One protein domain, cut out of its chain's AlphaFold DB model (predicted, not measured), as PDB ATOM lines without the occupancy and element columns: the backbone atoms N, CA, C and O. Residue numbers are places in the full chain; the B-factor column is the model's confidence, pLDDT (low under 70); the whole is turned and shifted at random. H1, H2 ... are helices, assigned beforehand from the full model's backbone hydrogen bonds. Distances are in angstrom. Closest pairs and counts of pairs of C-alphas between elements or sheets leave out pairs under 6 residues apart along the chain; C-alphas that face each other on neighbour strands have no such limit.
ATOM      1  N   VAL A   3      70.174 -96.594 -28.858       92.50
ATOM      2  CA  VAL A   3      68.847 -96.490 -29.504       92.50
ATOM      3  C   VAL A   3      67.748 -96.204 -28.476       92.50
ATOM      4  O   VAL A   3      66.982 -95.261 -28.625       92.50
ATOM      5  N   SER A   4      67.733 -96.939 -27.359       88.00
ATOM      6  CA  SER A   4      66.801 -96.675 -26.251       88.00
ATOM      7  C   SER A   4      66.971 -95.271 -25.647       88.00
ATOM      8  O   SER A   4      66.006 -94.693 -25.156       88.00
ATOM      9  N   ARG A   5      68.190 -94.707 -25.668       91.00
ATOM     10  CA  ARG A   5      68.426 -93.324 -25.229       91.00
ATOM     11  C   ARG A   5      67.873 -92.331 -26.243       91.00
ATOM     12  O   ARG A   5      67.173 -91.429 -25.820       91.00
ATOM     13  N   TYR A   6      68.102 -92.541 -27.538       92.75
ATOM     14  CA  TYR A   6      67.523 -91.706 -28.593       92.75
ATOM     15  C   TYR A   6      65.991 -91.627 -28.502       92.75
ATOM     16  O   TYR A   6      65.429 -90.545 -28.586       92.75
ATOM     17  N   LEU A   7      65.323 -92.755 -28.240       87.56
ATOM     18  CA  LEU A   7      63.863 -92.803 -28.099       87.56
ATOM     19  C   LEU A   7      63.319 -92.070 -26.857       87.56
ATOM     20  O   LEU A   7      62.126 -91.793 -26.804       87.56
ATOM     21  N   ARG A   8      64.157 -91.794 -25.847       84.94
ATOM     22  CA  ARG A   8      63.735 -91.199 -24.565       84.94
ATOM     23  C   ARG A   8      64.222 -89.762 -24.386       84.94
ATOM     24  O   ARG A   8      63.475 -88.922 -23.908       84.94
ATOM     25  N   THR A   9      65.489 -89.525 -24.708       89.44
ATOM     26  CA  THR A   9      66.230 -88.270 -24.540       89.44
ATOM     27  C   THR A   9      67.160 -88.060 -25.745       89.44
ATOM     28  O   THR A   9      68.383 -88.240 -25.639       89.44
ATOM     29  N   PRO A  10      66.598 -87.763 -26.935       90.38
ATOM     30  CA  PRO A  10      67.355 -87.634 -28.183       90.38
ATOM     31  C   PRO A  10      68.450 -86.561 -28.122       90.38
ATOM     32  O   PRO A  10      69.494 -86.727 -28.747       90.38
ATOM     33  N   GLU A  11      68.272 -85.517 -27.312       93.81
ATOM     34  CA  GLU A  11      69.237 -84.437 -27.083       93.81
ATOM     35  C   GLU A  11      70.546 -84.901 -26.424       93.81
ATOM     36  O   GLU A  11      71.568 -84.222 -26.506       93.81
ATOM     37  N   GLN A  12      70.545 -86.079 -25.793       94.38
ATOM     38  CA  GLN A  12      71.732 -86.678 -25.174       94.38
ATOM     39  C   GLN A  12      72.505 -87.598 -26.130       94.38
ATOM     40  O   GLN A  12      73.455 -88.271 -25.721       94.38
ATOM     41  N   VAL A  13      72.086 -87.679 -27.394       96.44
ATOM     42  CA  VAL A  13      72.731 -88.476 -28.439       96.44
ATOM     43  C   VAL A  13      73.415 -87.532 -29.424       96.44
ATOM     44  O   VAL A  13      72.880 -86.489 -29.784       96.44
ATOM     45  N   ARG A  14      74.627 -87.888 -29.870       97.31
ATOM     46  CA  ARG A  14      75.364 -87.081 -30.854       97.31
ATOM     47  C   ARG A  14      74.524 -86.889 -32.132       97.31
ATOM     48  O   ARG A  14      73.967 -87.886 -32.593       97.31
ATOM     49  N   PRO A  15      74.519 -85.693 -32.755       96.38
ATOM     50  CA  PRO A  15      73.659 -85.385 -33.904       96.38
ATOM     51  C   PRO A  15      73.758 -86.388 -35.064       96.38
ATOM     52  O   PRO A  15      72.752 -86.966 -35.453       96.38
ATOM     53  N   ASP A  16      74.972 -86.712 -35.520       97.25
ATOM     54  CA  ASP A  16      75.203 -87.705 -36.591       97.25
ATOM     55  C   ASP A  16      74.629 -89.093 -36.237       97.25
ATOM     56  O   ASP A  16      74.057 -89.797 -37.062       97.25
ATOM     57  N   THR A  17      74.709 -89.496 -34.966       96.69
ATOM     58  CA  THR A  17      74.117 -90.767 -34.525       96.69
ATOM     59  C   THR A  17      72.592 -90.690 -34.454       96.69
ATOM     60  O   THR A  17      71.920 -91.651 -34.815       96.69
ATOM     61  N   ALA A  18      72.047 -89.560 -34.004       96.25
ATOM     62  CA  ALA A  18      70.612 -89.314 -33.940       96.25
ATOM     63  C   ALA A  18      69.968 -89.353 -35.338       96.25
ATOM     64  O   ALA A  18      68.946 -90.013 -35.512       96.25
ATOM     65  N   GLU A  19      70.599 -88.735 -36.339       97.06
ATOM     66  CA  GLU A  19      70.146 -88.759 -37.738       97.06
ATOM     67  C   GLU A  19      70.122 -90.179 -38.315       97.06
ATOM     68  O   GLU A  19      69.124 -90.597 -38.904       97.06
ATOM     69  N   ARG A  20      71.179 -90.967 -38.082       97.06
ATOM     70  CA  ARG A  20      71.218 -92.373 -38.525       97.06
ATOM     71  C   ARG A  20      70.117 -93.206 -37.886       97.06
ATOM     72  O   ARG A  20      69.469 -93.992 -38.571       97.06
ATOM     73  N   ILE A  21      69.895 -93.037 -36.582       96.25
ATOM     74  CA  ILE A  21      68.830 -93.754 -35.873       96.25
ATOM     75  C   ILE A  21      67.458 -93.350 -36.431       96.25
ATOM     76  O   ILE A  21      66.638 -94.231 -36.679       96.25
ATOM     77  N   ALA A  22      67.225 -92.057 -36.679       94.94
ATOM     78  CA  ALA A  22      65.980 -91.559 -37.264       94.94
ATOM     79  C   ALA A  22      65.696 -92.190 -38.637       94.94
ATOM     80  O   ALA A  22      64.588 -92.668 -38.878       94.94
ATOM     81  N   SER A  23      66.713 -92.244 -39.505       97.19
ATOM     82  CA  SER A  23      66.605 -92.845 -40.838       97.19
ATOM     83  C   SER A  23      66.207 -94.318 -40.767       97.19
ATOM     84  O   SER A  23      65.275 -94.736 -41.447       97.19
ATOM     85  N   VAL A  24      66.875 -95.100 -39.913       96.69
ATOM     86  CA  VAL A  24      66.589 -96.535 -39.775       96.69
ATOM     87  C   VAL A  24      65.207 -96.766 -39.168       96.69
ATOM     88  O   VAL A  24      64.487 -97.645 -39.624       96.69
ATOM     89  N   ILE A  25      64.796 -95.973 -38.170       94.94
ATOM     90  CA  ILE A  25      63.446 -96.064 -37.584       94.94
ATOM     91  C   ILE A  25      62.370 -95.866 -38.655       94.94
ATOM     92  O   ILE A  25      61.397 -96.622 -38.680       94.94
ATOM     93  N   ALA A  26      62.552 -94.873 -39.532       94.88
ATOM     94  CA  ALA A  26      61.629 -94.600 -40.626       94.88
ATOM     95  C   ALA A  26      61.614 -95.735 -41.662       94.88
ATOM     96  O   ALA A  26      60.541 -96.153 -42.087       94.88
ATOM     97  N   GLU A  27      62.786 -96.262 -42.019       97.25
ATOM     98  CA  GLU A  27      62.941 -97.370 -42.965       97.25
ATOM     99  C   GLU A  27      62.238 -98.646 -42.488       97.25
ATOM    100  O   GLU A  27      61.494 -99.271 -43.241       97.25
ATOM    101  N   VAL A  28      62.435 -99.023 -41.222       95.50
ATOM    102  CA  VAL A  28      61.886-100.274 -40.673       95.50
ATOM    103  C   VAL A  28      60.448-100.131 -40.170       95.50
ATOM    104  O   VAL A  28      59.847-101.113 -39.736       95.50
ATOM    105  N   GLY A  29      59.897 -98.914 -40.176       92.69
ATOM    106  CA  GLY A  29      58.564 -98.633 -39.652       92.69
ATOM    107  C   GLY A  29      58.438 -98.887 -38.149       92.69
ATOM    108  O   GLY A  29      57.364 -99.269 -37.680       92.69
ATOM    109  N   TYR A  30      59.521 -98.698 -37.384       90.31
ATOM    110  CA  TYR A  30      59.488 -98.907 -35.938       90.31
ATOM    111  C   TYR A  30      58.495 -97.938 -35.293       90.31
ATOM    112  O   TYR A  30      58.617 -96.717 -35.408       90.31
ATOM    113  N   ARG A  31      57.526 -98.497 -34.568       85.06
ATOM    114  CA  ARG A  31      56.590 -97.751 -33.729       85.06
ATOM    115  C   ARG A  31      56.844 -98.138 -32.275       85.06
ATOM    116  O   ARG A  31      56.846 -99.334 -31.983       85.06
ATOM    117  N   PRO A  32      57.078 -97.167 -31.373       77.12
ATOM    118  CA  PRO A  32      57.160 -97.450 -29.949       77.12
ATOM    119  C   PRO A  32      55.916 -98.210 -29.497       77.12
ATOM    120  O   PRO A  32      54.801 -97.820 -29.838       77.12
ATOM    121  N   ASP A  33      56.125 -99.289 -28.750       75.00
ATOM    122  CA  ASP A  33      55.040-100.089 -28.197       75.00
ATOM    123  C   ASP A  33      54.274 -99.266 -27.137       75.00
ATOM    124  O   ASP A  33      54.861 -98.909 -26.105       75.00
ATOM    125  N   PRO A  34      52.986 -98.951 -27.380       64.75
ATOM    126  CA  PRO A  34      52.147 -98.190 -26.471       64.75
ATOM    127  C   PRO A  34      51.630 -99.024 -25.289       64.75
ATOM    128  O   PRO A  34      50.756 -98.547 -24.577       64.75
ATOM    129  N   ASP A  35      52.161-100.219 -25.033       64.94
ATOM    130  CA  ASP A  35      51.962-100.985 -23.797       64.94
ATOM    131  C   ASP A  35      53.274-101.371 -23.089       64.94
ATOM    132  O   ASP A  35      53.264-101.948 -21.998       64.94
ATOM    133  N   ASN A  36      54.428-100.977 -23.635       67.88
ATOM    134  CA  ASN A  36      55.723-101.217 -23.008       67.88
ATOM    135  C   ASN A  36      55.925-100.353 -21.755       67.88
ATOM    136  O   ASN A  36      56.216 -99.158 -21.840       67.88
ATOM    137  N   ALA A  37      55.842-100.976 -20.575       59.25
ATOM    138  CA  ALA A  37      55.969-100.328 -19.267       59.25
ATOM    139  C   ALA A  37      57.211 -99.419 -19.111       59.25
ATOM    140  O   ALA A  37      57.160 -98.429 -18.383       59.25
ATOM    141  N   ALA A  38      58.313 -99.703 -19.821       59.91
ATOM    142  CA  ALA A  38      59.523 -98.875 -19.800       59.91
ATOM    143  C   ALA A  38      59.374 -97.539 -20.562       59.91
ATOM    144  O   ALA A  38      60.144 -96.609 -20.318       59.91
ATOM    145  N   VAL A  39      58.398 -97.442 -21.470       58.25
ATOM    146  CA  VAL A  39      57.962 -96.216 -22.162       58.25
ATOM    147  C   VAL A  39      56.861 -95.507 -21.350       58.25
ATOM    148  O   VAL A  39      56.812 -94.279 -21.323       58.25
ATOM    149  N   PHE A  40      56.041 -96.259 -20.598       53.84
ATOM    150  CA  PHE A  40      54.976 -95.723 -19.724       53.84
ATOM    151  C   PHE A  40      55.446 -95.023 -18.457       53.84
ATOM    152  O   PHE A  40      54.630 -94.355 -17.827       53.84
ATOM    153  N   ALA A  41      56.733 -95.079 -18.106       53.97
ATOM    154  CA  ALA A  41      57.261 -94.252 -17.018       53.97
ATOM    155  C   ALA A  41      57.007 -92.740 -17.244       53.97
ATOM    156  O   ALA A  41      57.008 -91.973 -16.286       53.97
ATOM    157  N   SER A  42      56.738 -92.326 -18.490       55.50
ATOM    158  CA  SER A  42      56.282 -90.982 -18.878       55.50
ATOM    159  C   SER A  42      54.972 -90.984 -19.691       55.50
ATOM    160  O   SER A  42      54.676 -90.010 -20.379       55.50
ATOM    161  N   GLY A  43      54.227 -92.096 -19.701       58.28
ATOM    162  CA  GLY A  43      53.117 -92.336 -20.627       58.28
ATOM    163  C   GLY A  43      51.829 -91.607 -20.243       58.28
ATOM    164  O   GLY A  43      51.523 -91.459 -19.063       58.28
ATOM    165  N   GLN A  44      51.082 -91.168 -21.260       62.31
ATOM    166  CA  GLN A  44      49.795 -90.474 -21.135       62.31
ATOM    167  C   GLN A  44      48.876 -91.122 -20.080       62.31
ATOM    168  O   GLN A  44      48.800 -92.353 -20.015       62.31
ATOM    169  N   PRO A  45      48.152 -90.321 -19.272       65.44
ATOM    170  CA  PRO A  45      47.234 -90.855 -18.276       65.44
ATOM    171  C   PRO A  45      46.157 -91.697 -18.966       65.44
ATOM    172  O   PRO A  45      45.421 -91.212 -19.822       65.44
ATOM    173  N   ARG A  46      46.068 -92.976 -18.595       74.25
ATOM    174  CA  ARG A  46      44.994 -93.866 -19.047       74.25
ATOM    175  C   ARG A  46      43.811 -93.720 -18.097       74.25
ATOM    176  O   ARG A  46      43.970 -93.911 -16.891       74.25
ATOM    177  N   ILE A  47      42.634 -93.409 -18.633       81.38
ATOM    178  CA  ILE A  47      41.390 -93.304 -17.863       81.38
ATOM    179  C   ILE A  47      40.558 -94.559 -18.129       81.38
ATOM    180  O   ILE A  47      40.127 -94.799 -19.253       81.38
ATOM    181  N   GLY A  48      40.343 -95.373 -17.096       86.00
ATOM    182  CA  GLY A  48      39.409 -96.495 -17.162       86.00
ATOM    183  C   GLY A  48      37.985 -96.013 -16.900       86.00
ATOM    184  O   GLY A  48      37.727 -95.432 -15.848       86.00
ATOM    185  N   VAL A  49      37.063 -96.262 -17.831       87.56
ATOM    186  CA  VAL A  49      35.651 -95.879 -17.690       87.56
ATOM    187  C   VAL A  49      34.795 -97.139 -17.583       87.56
ATOM    188  O   VAL A  49      34.779 -97.963 -18.495       87.56
ATOM    189  N   LEU A  50      34.081 -97.292 -16.465       89.31
ATOM    190  CA  LEU A  50      33.125 -98.378 -16.247       89.31
ATOM    191  C   LEU A  50      31.709 -97.865 -16.509       89.31
ATOM    192  O   LEU A  50      31.261 -96.927 -15.853       89.31
ATOM    193  N   ILE A  51      30.997 -98.505 -17.435       85.94
ATOM    194  CA  ILE A  51      29.604 -98.179 -17.750       85.94
ATOM    195  C   ILE A  51      28.703 -99.411 -17.627       85.94
ATOM    196  O   ILE A  51      29.154-100.531 -17.873       85.94
ATOM    197  N   PRO A  52      27.419 -99.231 -17.273       85.88
ATOM    198  CA  PRO A  52      26.499-100.349 -17.086       85.88
ATOM    199  C   PRO A  52      25.929-100.906 -18.404       85.88
ATOM    200  O   PRO A  52      25.455-102.037 -18.418       85.88
ATOM    201  N   SER A  53      25.932-100.140 -19.507       83.25
ATOM    202  CA  SER A  53      25.465-100.605 -20.826       83.25
ATOM    203  C   SER A  53      25.894 -99.673 -21.962       83.25
ATOM    204  O   SER A  53      25.784 -98.459 -21.830       83.25
ATOM    205  N   PHE A  54      26.281-100.244 -23.108       78.81
ATOM    206  CA  PHE A  54      26.538 -99.512 -24.360       78.81
ATOM    207  C   PHE A  54      25.266 -99.183 -25.160       78.81
ATOM    208  O   PHE A  54      25.313 -98.378 -26.083       78.81
ATOM    209  N   HIS A  55      24.130 -99.806 -24.830       78.69
ATOM    210  CA  HIS A  55      22.876 -99.644 -25.578       78.69
ATOM    211  C   HIS A  55      22.015 -98.489 -25.066       78.69
ATOM    212  O   HIS A  55      21.073 -98.075 -25.735       78.69
ATOM    213  N   ASN A  56      22.301 -97.985 -23.864       78.19
ATOM    214  CA  ASN A  56      21.613 -96.814 -23.347       78.19
ATOM    215  C   ASN A  56      22.349 -95.556 -23.822       78.19
ATOM    216  O   ASN A  56      23.500 -95.320 -23.455       78.19
ATOM    217  N   GLN A  57      21.648 -94.759 -24.625       76.00
ATOM    218  CA  GLN A  57      22.166 -93.577 -25.310       76.00
ATOM    219  C   GLN A  57      22.768 -92.534 -24.352       76.00
ATOM    220  O   GLN A  57      23.722 -91.859 -24.717       76.00
ATOM    221  N   ILE A  58      22.309 -92.485 -23.094       81.06
ATOM    222  CA  ILE A  58      22.846 -91.579 -22.065       81.06
ATOM    223  C   ILE A  58      24.348 -91.812 -21.816       81.06
ATOM    224  O   ILE A  58      25.087 -90.860 -21.580       81.06
ATOM    225  N   PHE A  59      24.833 -93.057 -21.872       82.12
ATOM    226  CA  PHE A  59      26.252 -93.343 -21.615       82.12
ATOM    227  C   PHE A  59      27.143 -93.088 -22.832       82.12
ATOM    228  O   PHE A  59      28.334 -92.833 -22.662       82.12
ATOM    229  N   ALA A  60      26.583 -93.125 -24.044       81.50
ATOM    230  CA  ALA A  60      27.327 -92.840 -25.268       81.50
ATOM    231  C   ALA A  60      27.788 -91.374 -25.307       81.50
ATOM    232  O   ALA A  60      28.956 -91.111 -25.592       81.50
ATOM    233  N   ASP A  61      26.909 -90.444 -24.924       82.75
ATOM    234  CA  ASP A  61      27.224 -89.012 -24.866       82.75
ATOM    235  C   ASP A  61      28.326 -88.715 -23.833       82.75
ATOM    236  O   ASP A  61      29.232 -87.917 -24.082       82.75
ATOM    237  N   VAL A  62      28.303 -89.413 -22.691       83.31
ATOM    238  CA  VAL A  62      29.336 -89.295 -21.647       83.31
ATOM    239  C   VAL A  62      30.683 -89.834 -22.131       83.31
ATOM    240  O   VAL A  62      31.709 -89.208 -21.887       83.31
ATOM    241  N   LEU A  63      30.705 -90.968 -22.837       84.69
ATOM    242  CA  LEU A  63      31.943 -91.511 -23.406       84.69
ATOM    243  C   LEU A  63      32.536 -90.589 -24.476       84.69
ATOM    244  O   LEU A  63      33.748 -90.384 -24.492       84.69
ATOM    245  N   ALA A  64      31.697 -90.005 -25.334       83.06
ATOM    246  CA  ALA A  64      32.140 -89.056 -26.351       83.06
ATOM    247  C   ALA A  64      32.770 -87.799 -25.728       83.06
ATOM    248  O   ALA A  64      33.788 -87.323 -26.221       83.06
ATOM    249  N   ALA A  65      32.223 -87.307 -24.612       81.81
ATOM    250  CA  ALA A  65      32.768 -86.161 -23.882       81.81
ATOM    251  C   ALA A  65      34.114 -86.441 -23.182       81.81
ATOM    252  O   ALA A  65      34.823 -85.502 -22.825       81.81
ATOM    253  N   LEU A  66      34.458 -87.715 -22.956       81.19
ATOM    254  CA  LEU A  66      35.711 -88.143 -22.320       81.19
ATOM    255  C   LEU A  66      36.831 -88.459 -23.327       81.19
ATOM    256  O   LEU A  66      37.976 -88.645 -22.911       81.19
ATOM    257  N   SER A  67      36.521 -88.541 -24.625       73.38
ATOM    258  CA  SER A  67      37.533 -88.720 -25.668       73.38
ATOM    259  C   SER A  67      38.259 -87.385 -25.918       73.38
ATOM    260  O   SER A  67      37.577 -86.375 -26.090       73.38
TER     261      SER A  67
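This is residues 3 to 67 of the 68 residues of the protein "Gluconate utilization system GNT-I transcriptional repressor" of Pluralibacter gergoviae (UniProt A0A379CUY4). The longest helix, H2, and the short H1 lie at one end of a drawn-out model; from there the chain passes the small H3 and stretches away as a long arm to a lone helix, H4, at the far end, where it folds back so that H4 points toward the rest. The arm, residues 41 to 56 with H4 after it, makes much of the length. The printed part has 65 residues with four named helices, in the order H1, H2, H3, H4, and no named strand; the class is all helix, though under half of the residues, 32 of 65, are in named elements. The whole is extended, with a radius of gyration of the C-alphas of 19.0 A and spans of 56 by 24 by 17 A.

H2, residues 15 to 28, and H1, residues 3 to 6, only just touch, with 3 pairs of C-alphas within 8 A. H2 does so with residues 18 to 21 alone; the closest C-alphas are those of Tyr 6 and Ala 18, 6.6 A apart. H3, residues 37 to 40, is apart from H1 and H2. H4, residues 57 to 66, is apart from H1, H2 and H3. In H2 every O i to N i+4 pair is within hydrogen-bond range; in H4 5 of 6 are, while H1 and H3 are too short for such a pair.

H2 measures 20.2 A from C-alpha 15 at (73.659, -85.385, -33.904) to C-alpha 28 at (61.886, -100.274, -40.673). H4 measures 14.9 A and ends with C-alpha 66 at (35.711, -88.143, -22.320). H1 measures 5.0 A and H3 4.7 A.

The C-alphas farthest apart, those of Asp 16 and Asn 56, are 55.9 A apart. The printed part has no cut. The link from H3 to H4, 16 residues, is long. Mean pLDDT of the printed part is 82.9, and residues 34 to 45 are under 70.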